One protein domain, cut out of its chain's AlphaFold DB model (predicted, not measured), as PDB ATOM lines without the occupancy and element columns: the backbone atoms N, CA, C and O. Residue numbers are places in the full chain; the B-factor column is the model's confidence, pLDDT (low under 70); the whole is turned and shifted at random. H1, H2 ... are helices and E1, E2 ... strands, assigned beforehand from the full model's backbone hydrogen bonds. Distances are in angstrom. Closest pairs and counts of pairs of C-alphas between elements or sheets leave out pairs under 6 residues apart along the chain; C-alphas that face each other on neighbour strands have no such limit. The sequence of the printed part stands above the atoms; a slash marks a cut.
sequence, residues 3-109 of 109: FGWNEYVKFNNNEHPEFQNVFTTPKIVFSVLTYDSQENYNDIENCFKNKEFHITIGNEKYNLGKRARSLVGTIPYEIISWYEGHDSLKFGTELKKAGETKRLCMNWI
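This is residues 3 to 109 of the 109 residues of an uncharacterized protein of Xenorhabdus budapestensis (UniProt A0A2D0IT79). Two small antiparallel sheets meet at an angle where E4 runs on into E5; the sheet E4-E3-E7 rises from one face of the twisted sheet E1-E2-E6-E5, with H2 packed at the corner and H1 over E6. A long loop leads away, and its residues 13 to 18 stick out. The printed part has 107 residues, in the order E1 E2 H1 E3 E4 E5 E6 H2 E7, class mixed. It is only just compact, close to loose, with a radius of gyration of the C-alphas of 15.6 A and spans of 45 by 39 by 24 A.

Find C-alpha 3 at (134.229, 68.022, 201.739), where E1, residues 3 to 6, begins. E2 is 27 to 33, 19.3 A; H1 is 38 to 48, 15.6 A. E3 is 52 to 57, E4 60 to 66, E5 69 to 72 and E6 78 to 84, 19.7 A. H2, 86 to 95, precedes E7, 104 to 108, which ends at C-alpha 108 (138.374, 81.344, 208.143).

Look at N 30 and O 81, 2.9 A, for E2 and E6, and N 80 and O 71, 3.2 A, for the hairpin E5 and E6. The hairpin E1 and E2 has no N and O within hydrogen-bond range. H1 is on this sheet, height 9.6 A, along E6 at 14 degrees on the local plane. E4 touches E6, closest C-alphas Leu 64 and Tyr 83, 5.9 A. N 62 and O 55, 2.8 A, are within hydrogen-bond range in the hairpin E3 and E4, and so are N 54 and O 107, 2.8 A, across the antiparallel neighbours E3 and E7. H2 is on both sheets and over E4, closest C-alphas Tyr 62 and Asp 87, 5.3 A. O i to N i+4 pairs are within range in 6 of 7 for H1 and 5 of 6 for H2.

The farthest C-alphas, Asn 14 and Glu 39, are 46.7 A apart. The printed part has no cut; the link E1 to E2 is long. Confidence is under 70 at residues 3 to 26, 35 to 36, 71 to 76 and 98.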
ATOM      1  N   PHE A   3     132.793  67.821 201.856       43.22
ATOM      2  CA  PHE A   3     134.229  68.022 201.739       43.22
ATOM      3  C   PHE A   3     134.758  67.175 200.584       43.22
ATOM      4  O   PHE A   3     134.640  65.951 200.611       43.22
ATOM      5  N   GLY A   4     135.313  67.833 199.568       50.66
ATOM      6  CA  GLY A   4     135.891  67.176 198.402       50.66
ATOM      7  C   GLY A   4     137.367  67.526 198.270       50.66
ATOM      8  O   GLY A   4     137.721  68.687 198.055       50.66
ATOM      9  N   TRP A   5     138.228  66.517 198.363       44.38
ATOM     10  CA  TRP A   5     139.622  66.624 197.951       44.38
ATOM     11  C   TRP A   5     139.750  65.994 196.563       44.38
ATOM     12  O   TRP A   5     139.548  64.792 196.409       44.38
ATOM     13  N   ASN A   6     140.043  66.810 195.549       49.81
ATOM     14  CA  ASN A   6     140.290  66.320 194.198       49.81
ATOM     15  C   ASN A   6     141.795  66.274 193.968       49.81
ATOM     16  O   ASN A   6     142.436  67.309 193.780       49.81
ATOM     17  N   GLU A   7     142.358  65.069 193.962       43.50
ATOM     18  CA  GLU A   7     143.676  64.871 193.377       43.50
ATOM     19  C   GLU A   7     143.546  64.722 191.881       43.50
ATOM     20  O   GLU A   7     142.796  63.886 191.377       43.50
ATOM     21  N   TYR A   8     144.308  65.530 191.161       52.06
ATOM     22  CA  TYR A   8     144.390  65.391 189.725       52.06
ATOM     23  C   TYR A   8     145.215  64.154 189.398       52.06
ATOM     24  O   TYR A   8     146.427  64.111 189.618       52.06
ATOM     25  N   VAL A   9     144.547  63.146 188.840       39.12
ATOM     26  CA  VAL A   9     145.210  62.159 187.994       39.12
ATOM     27  C   VAL A   9     145.815  62.951 186.839       39.12
ATOM     28  O   VAL A   9     145.111  63.652 186.115       39.12
ATOM     29  N   LYS A  10     147.141  62.911 186.715       39.47
ATOM     30  CA  LYS A  10     147.857  63.544 185.611       39.47
ATOM     31  C   LYS A  10     147.492  62.766 184.345       39.47
ATOM     32  O   LYS A  10     148.082  61.723 184.081       39.47
ATOM     33  N   PHE A  11     146.474  63.212 183.616       42.56
ATOM     34  CA  PHE A  11     146.155  62.624 182.320       42.56
ATOM     35  C   PHE A  11     147.335  62.858 181.383       42.56
ATOM     36  O   PHE A  11     147.976  63.913 181.411       42.56
ATOM     37  N   ASN A  12     147.665  61.849 180.580       45.94
ATOM     38  CA  ASN A  12     148.649  62.026 179.533       45.94
ATOM     39  C   ASN A  12     148.054  63.028 178.535       45.94
ATOM     40  O   ASN A  12     147.053  62.735 177.887       45.94
ATOM     41  N   ASN A  13     148.631  64.227 178.441       46.19
ATOM     42  CA  ASN A  13     148.066  65.355 177.683       46.19
ATOM     43  C   ASN A  13     147.846  65.067 176.183       46.19
ATOM     44  O   ASN A  13     147.205  65.867 175.503       46.19
ATOM     45  N   ASN A  14     148.381  63.947 175.686       56.25
ATOM     46  CA  ASN A  14     148.214  63.450 174.322       56.25
ATOM     47  C   ASN A  14     146.930  62.628 174.108       56.25
ATOM     48  O   ASN A  14     146.526  62.457 172.965       56.25
ATOM     49  N   GLU A  15     146.305  62.107 175.167       55.88
ATOM     50  CA  GLU A  15     145.113  61.249 175.058       55.88
ATOM     51  C   GLU A  15     143.804  62.041 175.190       55.88
ATOM     52  O   GLU A  15     142.805  61.649 174.597       55.88
ATOM     53  N   HIS A  16     143.822  63.177 175.900       51.34
ATOM     54  CA  HIS A  16     142.638  64.019 176.126       51.34
ATOM     55  C   HIS A  16     142.969  65.529 176.137       51.34
ATOM     56  O   HIS A  16     143.040  66.154 177.205       51.34
ATOM     57  N   PRO A  17     143.217  66.141 174.964       54.91
ATOM     58  CA  PRO A  17     143.572  67.557 174.841       54.91
ATOM     59  C   PRO A  17     142.479  68.521 175.341       54.91
ATOM     60  O   PRO A  17     142.782  69.639 175.756       54.91
ATOM     61  N   GLU A  18     141.221  68.091 175.376       48.28
ATOM     62  CA  GLU A  18     140.072  68.842 175.890       48.28
ATOM     63  C   GLU A  18     140.168  69.177 177.390       48.28
ATOM     64  O   GLU A  18     139.549  70.139 177.850       48.28
ATOM     65  N   PHE A  19     140.984  68.445 178.156       46.78
ATOM     66  CA  PHE A  19     141.185  68.691 179.588       46.78
ATOM     67  C   PHE A  19     142.437  69.526 179.905       46.78
ATOM     68  O   PHE A  19     142.691  69.805 181.079       46.78
ATOM     69  N   GLN A  20     143.183  69.994 178.889       44.75
ATOM     70  CA  GLN A  20     144.475  70.689 179.047       44.75
ATOM     71  C   GLN A  20     144.432  71.955 179.923       44.75
ATOM     72  O   GLN A  20     145.458  72.329 180.485       44.75
ATOM     73  N   ASN A  21     143.271  72.598 180.087       42.66
ATOM     74  CA  ASN A  21     143.164  73.901 180.761       42.66
ATOM     75  C   ASN A  21     142.316  73.920 182.034       42.66
ATOM     76  O   ASN A  21     142.195  74.966 182.670       42.66
ATOM     77  N   VAL A  22     141.704  72.803 182.433       46.38
ATOM     78  CA  VAL A  22     140.675  72.881 183.478       46.38
ATOM     79  C   VAL A  22     141.286  72.808 184.888       46.38
ATOM     80  O   VAL A  22     140.738  73.395 185.828       46.38
ATOM     81  N   PHE A  23     142.459  72.180 185.066       51.00
ATOM     82  CA  PHE A  23     142.916  71.799 186.407       51.00
ATOM     83  C   PHE A  23     144.437  71.576 186.595       51.00
ATOM     84  O   PHE A  23     144.892  70.458 186.820       51.00
ATOM     85  N   THR A  24     145.247  72.634 186.558       51.84
ATOM     86  CA  THR A  24     146.719  72.518 186.681       51.84
ATOM     87  C   THR A  24     147.278  72.735 188.094       51.84
ATOM     88  O   THR A  24     148.410  72.337 188.366       51.84
ATOM     89  N   THR A  25     146.498  73.310 189.013       58.53
ATOM     90  CA  THR A  25     146.933  73.628 190.388       58.53
ATOM     91  C   THR A  25     146.160  72.776 191.394       58.53
ATOM     92  O   THR A  25     144.944  72.709 191.247       58.53
ATOM     93  N   PRO A  26     146.786  72.161 192.418       61.72
ATOM     94  CA  PRO A  26     146.087  71.465 193.504       61.72
ATOM     95  C   PRO A  26     145.040  72.367 194.167       61.72
ATOM     96  O   PRO A  26     145.353  73.507 194.521       61.72
ATOM     97  N   LYS A  27     143.804  71.870 194.335       72.12
ATOM     98  CA  LYS A  27     142.681  72.671 194.851       72.12
ATOM     99  C   LYS A  27     141.955  71.962 195.977       72.12
ATOM    100  O   LYS A  27     141.619  70.787 195.862       72.12
ATOM    101  N   ILE A  28     141.623  72.725 197.010       80.19
ATOM    102  CA  ILE A  28     140.604  72.331 197.984       80.19
ATOM    103  C   ILE A  28     139.296  72.938 197.532       80.19
ATOM    104  O   ILE A  28     139.231  74.141 197.262       80.19
ATOM    105  N   VAL A  29     138.268  72.098 197.434       80.12
ATOM    106  CA  VAL A  29     136.915  72.533 197.110       80.12
ATOM    107  C   VAL A  29     136.059  72.383 198.352       80.12
ATOM    108  O   VAL A  29     135.941  71.300 198.923       80.12
ATOM    109  N   PHE A  30     135.456  73.490 198.759       80.50
ATOM    110  CA  PHE A  30     134.544  73.541 199.885       80.50
ATOM    111  C   PHE A  30     133.167  73.962 199.380       80.50
ATOM    112  O   PHE A  30     133.039  75.055 198.830       80.50
ATOM    113  N   SER A  31     132.163  73.093 199.530       79.94
ATOM    114  CA  SER A  31     130.769  73.410 199.194       79.94
ATOM    115  C   SER A  31     129.928  73.545 200.463       79.94
ATOM    116  O   SER A  31     129.896  72.654 201.329       79.94
ATOM    117  N   VAL A  32     129.236  74.681 200.561       81.44
ATOM    118  CA  VAL A  32     128.249  74.973 201.598       81.44
ATOM    119  C   VAL A  32     126.915  75.237 200.933       81.44
ATOM    120  O   VAL A  32     126.793  76.134 200.108       81.44
ATOM    121  N   LEU A  33     125.914  74.465 201.337       80.44
ATOM    122  CA  LEU A  33     124.529  74.684 200.967       80.44
ATOM    123  C   LEU A  33     123.821  75.343 202.146       80.44
ATOM    124  O   LEU A  33     123.913  74.845 203.273       80.44
ATOM    125  N   THR A  34     123.129  76.445 201.882       74.06
ATOM    126  CA  THR A  34     122.247  77.101 202.850       74.06
ATOM    127  C   THR A  34     120.799  76.803 202.477       74.06
ATOM    128  O   THR A  34     120.473  76.674 201.300       74.06
ATOM    129  N   TYR A  35     119.920  76.700 203.473       64.88
ATOM    130  CA  TYR A  35     118.488  76.555 203.226       64.88
ATOM    131  C   TYR A  35     117.824  77.944 203.137       64.88
ATOM    132  O   TYR A  35     118.043  78.823 203.974       64.88
ATOM    133  N   ASP A  36     117.051  78.106 202.065       66.06
ATOM    134  CA  ASP A  36     115.807  78.873 201.935       66.06
ATOM    135  C   ASP A  36     115.821  80.413 202.021       66.06
ATOM    136  O   ASP A  36     114.759  81.017 201.860       66.06
ATOM    137  N   SER A  37     116.965  81.094 202.181       75.44
ATOM    138  CA  SER A  37     116.994  82.565 202.065       75.44
ATOM    139  C   SER A  37     118.277  83.147 201.461       75.44
ATOM    140  O   SER A  37     119.395  82.723 201.753       75.44
ATOM    141  N   GLN A  38     118.107  84.191 200.641       81.00
ATOM    142  CA  GLN A  38     119.209  84.984 200.082       81.00
ATOM    143  C   GLN A  38     120.025  85.695 201.173       81.00
ATOM    144  O   GLN A  38     121.218  85.932 201.000       81.00
ATOM    145  N   GLU A  39     119.389  86.036 202.291       84.62
ATOM    146  CA  GLU A  39     120.043  86.630 203.456       84.62
ATOM    147  C   GLU A  39     121.043  85.650 204.081       84.62
ATOM    148  O   GLU A  39     122.225  85.968 204.171       84.62
ATOM    149  N   ASN A  40     120.614  84.412 204.353       82.00
ATOM    150  CA  ASN A  40     121.486  83.348 204.858       82.00
ATOM    151  C   ASN A  40     122.646  83.068 203.897       82.00
ATOM    152  O   ASN A  40     123.782  82.865 204.327       82.00
ATOM    153  N   TYR A  41     122.370  83.079 202.591       84.31
ATOM    154  CA  TYR A  41     123.409  82.959 201.576       84.31
ATOM    155  C   TYR A  41     124.439  84.085 201.681       84.31
ATOM    156  O   TYR A  41     125.634  83.812 201.703       84.31
ATOM    157  N   ASN A  42     123.998  85.342 201.763       85.44
ATOM    158  CA  ASN A  42     124.895  86.491 201.850       85.44
ATOM    159  C   ASN A  42     125.732  86.463 203.138       85.44
ATOM    160  O   ASN A  42     126.927  86.752 203.093       85.44
ATOM    161  N   ASP A  43     125.136  86.077 204.264       86.19
ATOM    162  CA  ASP A  43     125.830  85.962 205.548       86.19
ATOM    163  C   ASP A  43     126.900  84.870 205.521       86.19
ATOM    164  O   ASP A  43     128.034  85.078 205.965       86.19
ATOM    165  N   ILE A  44     126.577  83.718 204.933       84.19
ATOM    166  CA  ILE A  44     127.527  82.619 204.768       84.19
ATOM    167  C   ILE A  44     128.614  82.995 203.755       84.19
ATOM    168  O   ILE A  44     129.795  82.754 204.000       84.19
ATOM    169  N   GLU A  45     128.268  83.653 202.653       85.00
ATOM    170  CA  GLU A  45     129.237  84.166 201.683       85.00
ATOM    171  C   GLU A  45     130.204  85.161 202.342       85.00
ATOM    172  O   GLU A  45     131.416  85.076 202.136       85.00
ATOM    173  N   ASN A  46     129.707  86.045 203.209       86.38
ATOM    174  CA  ASN A  46     130.525  86.971 203.994       86.38
ATOM    175  C   ASN A  46     131.428  86.262 205.014       86.38
ATOM    176  O   ASN A  46     132.492  86.786 205.355       86.38
ATOM    177  N   CYS A  47     131.065  85.061 205.478       83.56
ATOM    178  CA  CYS A  47     131.947  84.263 206.328       83.56
ATOM    179  C   CYS A  47     133.229  83.831 205.603       83.56
ATOM    180  O   CYS A  47     134.255  83.678 206.265       83.56
ATOM    181  N   PHE A  48     133.184  83.665 204.278       85.75
ATOM    182  CA  PHE A  48     134.310  83.184 203.468       85.75
ATOM    183  C   PHE A  48     134.995  84.292 202.666       85.75
ATOM    184  O   PHE A  48     136.204  84.251 202.429       85.75
ATOM    185  N   LYS A  49     134.224  85.281 202.213       82.06
ATOM    186  CA  LYS A  49     134.702  86.360 201.354       82.06
ATOM    187  C   LYS A  49     135.792  87.161 202.072       82.06
ATOM    188  O   LYS A  49     135.620  87.606 203.200       82.06
ATOM    189  N   ASN A  50     136.915  87.364 201.384       84.50
ATOM    190  CA  ASN A  50     138.095  88.112 201.840       84.50
ATOM    191  C   ASN A  50     138.888  87.530 203.026       84.50
ATOM    192  O   ASN A  50     139.905  88.131 203.378       84.50
ATOM    193  N   LYS A  51     138.492  86.378 203.578       90.25
ATOM    194  CA  LYS A  51     139.223  85.687 204.648       90.25
ATOM    195  C   LYS A  51     140.202  84.657 204.101       90.25
ATOM    196  O   LYS A  51     140.008  84.120 203.006       90.25
ATOM    197  N   GLU A  52     141.256  84.389 204.858       91.75
ATOM    198  CA  GLU A  52     142.159  83.278 204.589       91.75
ATOM    199  C   GLU A  52     141.612  81.991 205.192       91.75
ATOM    200  O   GLU A  52     141.082  81.983 206.304       91.75
ATOM    201  N   PHE A  53     141.767  80.885 204.470       90.38
ATOM    202  CA  PHE A  53     141.366  79.576 204.950       90.38
ATOM    203  C   PHE A  53     142.566  78.814 205.512       90.38
ATOM    204  O   PHE A  53     143.506  78.471 204.798       90.38
ATOM    205  N   HIS A  54     142.509  78.528 206.808       92.25
ATOM    206  CA  HIS A  54     143.535  77.811 207.550       92.25
ATOM    207  C   HIS A  54     143.009  76.440 207.966       92.25
ATOM    208  O   HIS A  54     141.905  76.320 208.506       92.25
ATOM    209  N   ILE A  55     143.819  75.402 207.759       90.50
ATOM    210  CA  ILE A  55     143.527  74.046 208.219       90.50
ATOM    211  C   ILE A  55     144.620  73.576 209.172       90.50
ATOM    212  O   ILE A  55     145.805  73.782 208.933       90.50
ATOM    213  N   THR A  56     144.224  72.914 210.256       92.62
ATOM    214  CA  THR A  56     145.140  72.218 211.164       92.62
ATOM    215  C   THR A  56     144.782  70.736 211.224       92.62
ATOM    216  O   THR A  56     143.622  70.399 211.467       92.62
ATOM    217  N   ILE A  57     145.769  69.858 211.023       88.88
ATOM    218  CA  ILE A  57     145.659  68.409 211.243       88.88
ATOM    219  C   ILE A  57     146.660  68.018 212.334       88.88
ATOM    220  O   ILE A  57     147.869  67.998 212.106       88.88
ATOM    221  N   GLY A  58     146.172  67.674 213.529       87.62
ATOM    222  CA  GLY A  58     147.056  67.423 214.671       87.62
ATOM    223  C   GLY A  58     147.882  68.672 215.009       87.62
ATOM    224  O   GLY A  58     147.309  69.673 215.428       87.62
ATOM    225  N   ASN A  59     149.202  68.615 214.807       88.50
ATOM    226  CA  ASN A  59     150.114  69.753 215.004       88.50
ATOM    227  C   ASN A  59     150.497  70.463 213.693       88.50
ATOM    228  O   ASN A  59     151.105  71.533 213.738       88.50
ATOM    229  N   GLU A  60     150.145  69.887 212.542       90.38
ATOM    230  CA  GLU A  60     150.467  70.440 211.229       90.38
ATOM    231  C   GLU A  60     149.469  71.531 210.852       90.38
ATOM    232  O   GLU A  60     148.260  71.361 211.032       90.38
ATOM    233  N   LYS A  61     149.969  72.640 210.301       92.62
ATOM    234  CA  LYS A  61     149.166  73.800 209.897       92.62
ATOM    235  C   LYS A  61     149.362  74.090 208.415       92.62
ATOM    236  O   LYS A  61     150.487  74.066 207.923       92.62
ATOM    237  N   TYR A  62     148.267  74.415 207.742       90.06
ATOM    238  CA  TYR A  62     148.203  74.673 206.310       90.06
ATOM    239  C   TYR A  62     147.461  75.989 206.082       90.06
ATOM    240  O   TYR A  62     146.293  76.097 206.463       90.06
ATOM    241  N   ASN A  63     148.116  76.976 205.466       92.06
ATOM    242  CA  ASN A  63     147.449  78.206 205.036       92.06
ATOM    243  C   ASN A  63     147.120  78.104 203.547       92.06
ATOM    244  O   ASN A  63     147.994  78.183 202.685       92.06
ATOM    245  N   LEU A  64     145.838  77.937 203.244       86.81
ATOM    246  CA  LEU A  64     145.338  77.781 201.881       86.81
ATOM    247  C   LEU A  64     145.088  79.127 201.196       86.81
ATOM    248  O   LEU A  64     144.675  79.164 200.038       86.81
ATOM    249  N   GLY A  65     145.338  80.226 201.911       89.19
ATOM    250  CA  GLY A  65     145.150  81.584 201.444       89.19
ATOM    251  C   GLY A  65     143.681  81.941 201.272       89.19
ATOM    252  O   GLY A  65     142.772  81.321 201.832       89.19
ATOM    253  N   LYS A  66     143.443  82.993 200.494       90.00
ATOM    254  CA  LYS A  66     142.093  83.455 200.176       90.00
ATOM    255  C   LYS A  66     141.466  82.587 199.097       90.00
ATOM    256  O   LYS A  66     142.146  82.006 198.253       90.00
ATOM    257  N   ARG A  67     140.137  82.567 199.087       87.31
ATOM    258  CA  ARG A  67     139.361  81.917 198.033       87.31
ATOM    259  C   ARG A  67     139.737  82.490 196.661       87.31
ATOM    260  O   ARG A  67     139.565  83.683 196.424       87.31
ATOM    261  N   ALA A  68     140.197  81.627 195.757       80.69
ATOM    262  CA  ALA A  68     140.628  82.010 194.412       80.69
ATOM    263  C   ALA A  68     139.440  82.266 193.474       80.69
ATOM    264  O   ALA A  68     139.475  83.148 192.622       80.69
ATOM    265  N   ARG A  69     138.372  81.481 193.634       75.31
ATOM    266  CA  ARG A  69     137.137  81.591 192.850       75.31
ATOM    267  C   ARG A  69     135.947  81.113 193.671       75.31
ATOM    268  O   ARG A  69     136.110  80.269 194.558       75.31
ATOM    269  N   SER A  70     134.769  81.636 193.357       72.31
ATOM    270  CA  SER A  70     133.487  81.083 193.784       72.31
ATOM    271  C   SER A  70     132.545  80.924 192.603       72.31
ATOM    272  O   SER A  70     132.633  81.647 191.613       72.31
ATOM    273  N   LEU A  71     131.654  79.951 192.721       68.50
ATOM    274  CA  LEU A  71     130.517  79.744 191.844       68.50
ATOM    275  C   LEU A  71     129.302  79.733 192.758       68.50
ATOM    276  O   LEU A  71     129.314  79.083 193.809       68.50
ATOM    277  N   VAL A  72     128.266  80.444 192.329       62.31
ATOM    278  CA  VAL A  72     126.909  80.118 192.752       62.31
ATOM    279  C   VAL A  72     126.649  78.727 192.181       62.31
ATOM    280  O   VAL A  72     126.828  78.529 190.976       62.31
ATOM    281  N   GLY A  73     126.377  77.747 193.040       59.16
ATOM    282  CA  GLY A  73     126.182  76.371 192.590       59.16
ATOM    283  C   GLY A  73     124.996  76.228 191.633       59.16
ATOM    284  O   GLY A  73     124.243  77.168 191.379       59.16
ATOM    285  N   THR A  74     124.813  75.029 191.084       60.47
ATOM    286  CA  THR A  74     123.671  74.720 190.200       60.47
ATOM    287  C   THR A  74     122.337  74.674 190.953       60.47
ATOM    288  O   THR A  74     121.279  74.598 190.329       60.47
ATOM    289  N   ILE A  75     122.391  74.733 192.285       67.00
ATOM    290  CA  ILE A  75     121.263  74.751 193.211       67.00
ATOM    291  C   ILE A  75     121.207  76.139 193.876       67.00
ATOM    292  O   ILE A  75     122.262  76.681 194.228       67.00
ATOM    293  N   PRO A  76     120.009  76.727 194.078       69.25
ATOM    294  CA  PRO A  76     119.869  77.962 194.838       69.25
ATOM    295  C   PRO A  76     120.587  77.876 196.185       69.25
ATOM    296  O   PRO A  76     120.460  76.890 196.907       69.25
ATOM    297  N   TYR A  77     121.328  78.932 196.511       74.94
ATOM    298  CA  TYR A  77     122.013  79.105 197.790       74.94
ATOM    299  C   TYR A  77     123.152  78.110 198.088       74.94
ATOM    300  O   TYR A  77     123.505  77.880 199.245       74.94
ATOM    301  N   GLU A  78     123.780  77.553 197.052       80.44
ATOM    302  CA  GLU A  78     125.055  76.846 197.187       80.44
ATOM    303  C   GLU A  78     126.246  77.788 196.935       80.44
ATOM    304  O   GLU A  78     126.307  78.502 195.929       80.44
ATOM    305  N   ILE A  79     127.222  77.751 197.841       80.56
ATOM    306  CA  ILE A  79     128.510  78.434 197.724       80.56
ATOM    307  C   ILE A  79     129.585  77.377 197.540       80.56
ATOM    308  O   ILE A  79     129.911  76.637 198.472       80.56
ATOM    309  N   ILE A  80     130.184  77.352 196.353       83.00
ATOM    310  CA  ILE A  80     131.358  76.526 196.083       83.00
ATOM    311  C   ILE A  80     132.586  77.430 196.118       83.00
ATOM    312  O   ILE A  80     132.661  78.424 195.395       83.00
ATOM    313  N   SER A  81     133.546  77.101 196.977       83.69
ATOM    314  CA  SER A  81     134.780  77.857 197.183       83.69
ATOM    315  C   SER A  81     135.991  77.015 196.809       83.69
ATOM    316  O   SER A  81     136.163  75.911 197.326       83.69
ATOM    317  N   TRP A  82     136.850  77.552 195.942       84.69
ATOM    318  CA  TRP A  82     138.123  76.924 195.594       84.69
ATOM    319  C   TRP A  82     139.279  77.666 196.245       84.69
ATOM    320  O   TRP A  82     139.385  78.891 196.128       84.69
ATOM    321  N   TYR A  83     140.173  76.897 196.853       82.81
ATOM    322  CA  TYR A  83     141.418  77.380 197.432       82.81
ATOM    323  C   TYR A  83     142.587  76.747 196.696       82.81
ATOM    324  O   TYR A  83     142.664  75.522 196.561       82.81
ATOM    325  N   GLU A  84     143.478  77.595 196.205       79.69
ATOM    326  CA  GLU A  84     144.648  77.214 195.424       79.69
ATOM    327  C   GLU A  84     145.889  77.683 196.177       79.69
ATOM    328  O   GLU A  84     145.928  78.805 196.675       79.69
ATOM    329  N   GLY A  85     146.903  76.830 196.279       72.19
ATOM    330  CA  GLY A  85     148.105  77.186 197.017       72.19
ATOM    331  C   GLY A  85     149.034  76.009 197.249       72.19
ATOM    332  O   GLY A  85     148.650  74.843 197.144       72.19
ATOM    333  N   HIS A  86     150.280  76.329 197.583       76.44
ATOM    334  CA  HIS A  86     151.307  75.331 197.866       76.44
ATOM    335  C   HIS A  86     150.928  74.432 199.056       76.44
ATOM    336  O   HIS A  86     151.162  73.224 199.032       76.44
ATOM    337  N   ASP A  87     150.273  74.997 200.074       84.06
ATOM    338  CA  ASP A  87     149.836  74.240 201.247       84.06
ATOM    339  C   ASP A  87     148.610  73.360 200.976       84.06
ATOM    340  O   ASP A  87     148.446  72.355 201.666       84.06
ATOM    341  N   SER A  88     147.822  73.633 199.925       75.44
ATOM    342  CA  SER A  88     146.774  72.708 199.473       75.44
ATOM    343  C   SER A  88     147.388  71.352 199.117       75.44
ATOM    344  O   SER A  88     146.919  70.323 199.593       75.44
ATOM    345  N   LEU A  89     148.485  71.329 198.350       74.69
ATOM    346  CA  LEU A  89     149.163  70.083 197.962       74.69
ATOM    347  C   LEU A  89     149.676  69.289 199.171       74.69
ATOM    348  O   LEU A  89     149.517  68.065 199.234       74.69
ATOM    349  N   LYS A  90     150.294  69.988 200.130       80.38
ATOM    350  CA  LYS A  90     150.798  69.360 201.357       80.38
ATOM    351  C   LYS A  90     149.658  68.759 202.171       80.38
ATOM    352  O   LYS A  90     149.767  67.618 202.604       80.38
ATOM    353  N   PHE A  91     148.560  69.497 202.316       81.62
ATOM    354  CA  PHE A  91     147.369  69.031 203.013       81.62
ATOM    355  C   PHE A  91     146.799  67.754 202.377       81.62
ATOM    356  O   PHE A  91     146.531  66.784 203.081       81.62
ATOM    357  N   GLY A  92     146.690  67.699 201.047       74.50
ATOM    358  CA  GLY A  92     146.266  66.484 200.346       74.50
ATOM    359  C   GLY A  92     147.163  65.278 200.601       74.50
ATOM    360  O   GLY A  92     146.689  64.167 200.828       74.50
ATOM    361  N   THR A  93     148.475  65.515 200.618       77.19
ATOM    362  CA  THR A  93     149.465  64.481 200.944       77.19
ATOM    363  C   THR A  93     149.301  63.988 202.383       77.19
ATOM    364  O   THR A  93     149.425  62.793 202.637       77.19
ATOM    365  N   GLU A  94     148.976  64.879 203.323       80.25
ATOM    366  CA  GLU A  94     148.704  64.515 204.716       80.25
ATOM    367  C   GLU A  94     147.446  63.648 204.847       80.25
ATOM    368  O   GLU A  94     147.482  62.645 205.556       80.25
ATOM    369  N   LEU A  95     146.366  63.960 204.118       76.38
ATOM    370  CA  LEU A  95     145.126  63.166 204.133       76.38
ATOM    371  C   LEU A  95     145.306  61.723 203.639       76.38
ATOM    372  O   LEU A  95     144.525  60.844 204.000       76.38
ATOM    373  N   LYS A  96     146.327  61.464 202.819       74.12
ATOM    374  CA  LYS A  96     146.647  60.125 202.304       74.12
ATOM    375  C   LYS A  96     147.374  59.232 203.301       74.12
ATOM    376  O   LYS A  96     147.506  58.035 203.043       74.12
ATOM    377  N   LYS A  97     147.892  59.784 204.400       77.56
ATOM    378  CA  LYS A  97     148.564  58.989 205.432       77.56
ATOM    379  C   LYS A  97     147.518  58.110 206.121       77.56
ATOM    380  O   LYS A  97     146.720  58.580 206.925       77.56
ATOM    381  N   ALA A  98     147.485  56.835 205.744       69.38
ATOM    382  CA  ALA A  98     146.512  55.876 206.247       69.38
ATOM    383  C   ALA A  98     146.813  55.460 207.697       69.38
ATOM    384  O   ALA A  98     147.968  55.400 208.110       69.38
ATOM    385  N   GLY A  99     145.763  55.102 208.443       74.88
ATOM    386  CA  GLY A  99     145.878  54.431 209.744       74.88
ATOM    387  C   GLY A  99     145.905  55.338 210.976       74.88
ATOM    388  O   GLY A  99     145.908  54.818 212.088       74.88
ATOM    389  N   GLU A 100     145.865  56.665 210.814       78.69
ATOM    390  CA  GLU A 100     145.877  57.610 211.938       78.69
ATOM    391  C   GLU A 100     144.621  58.489 211.972       78.69
ATOM    392  O   GLU A 100     144.337  59.243 211.042       78.69
ATOM    393  N   THR A 101     143.894  58.457 213.091       81.69
ATOM    394  CA  THR A 101     142.832  59.433 213.368       81.69
ATOM    395  C   THR A 101     143.456  60.709 213.920       81.69
ATOM    396  O   THR A 101     144.002  60.712 215.024       81.69
ATOM    397  N   LYS A 102     143.335  61.817 213.185       82.75
ATOM    398  CA  LYS A 102     143.816  63.139 213.611       82.75
ATOM    399  C   LYS A 102     142.663  64.123 213.768       82.75
ATOM    400  O   LYS A 102     141.643  64.030 213.092       82.75
ATOM    401  N   ARG A 103     142.834  65.096 214.667       86.44
ATOM    402  CA  ARG A 103     141.896  66.218 214.802       86.44
ATOM    403  C   ARG A 103     142.059  67.149 213.606       86.44
ATOM    404  O   ARG A 103     143.162  67.641 213.384       86.44
ATOM    405  N   LEU A 104     140.962  67.389 212.894       87.19
ATOM    406  CA  LEU A 104     140.861  68.373 211.823       87.19
ATOM    407  C   LEU A 104     140.202  69.642 212.373       87.19
ATOM    408  O   LEU A 104     139.086  69.589 212.887       87.19
ATOM    409  N   CYS A 105     140.878  70.779 212.248       90.44
ATOM    410  CA  CYS A 105     140.317  72.096 212.533       90.44
ATOM    411  C   CYS A 105     140.365  72.950 211.266       90.44
ATOM    412  O   CYS A 105     141.384  72.985 210.581       90.44
ATOM    413  N   MET A 106     139.256  73.622 210.967       89.19
ATOM    414  CA  MET A 106     139.073  74.488 209.806       89.19
ATOM    415  C   MET A 106     138.700  75.878 210.307       89.19
ATOM    416  O   MET A 106     137.781  75.999 211.116       89.19
ATOM    417  N   ASN A 107     139.408  76.909 209.850       91.00
ATOM    418  CA  ASN A 107     139.161  78.275 210.289       91.00
ATOM    419  C   ASN A 107     139.281  79.274 209.135       91.00
ATOM    420  O   ASN A 107     140.227  79.204 208.352       91.00
ATOM    421  N   TRP A 108     138.346  80.218 209.072       90.62
ATOM    422  CA  TRP A 108     138.374  81.344 208.143       90.62
ATOM    423  C   TRP A 108     138.653  82.619 208.929       90.62
ATOM    424  O   TRP A 108     137.784  83.086 209.673       90.62
ATOM    425  N   ILE A 109     139.868  83.145 208.772       89.25
ATOM    426  CA  ILE A 109     140.407  84.280 209.536       89.25
ATOM    427  C   ILE A 109     140.570  85.489 208.621       89.25
ATOM    428  O   ILE A 109     141.105  85.324 207.501       89.25
TER     429      ILE A 109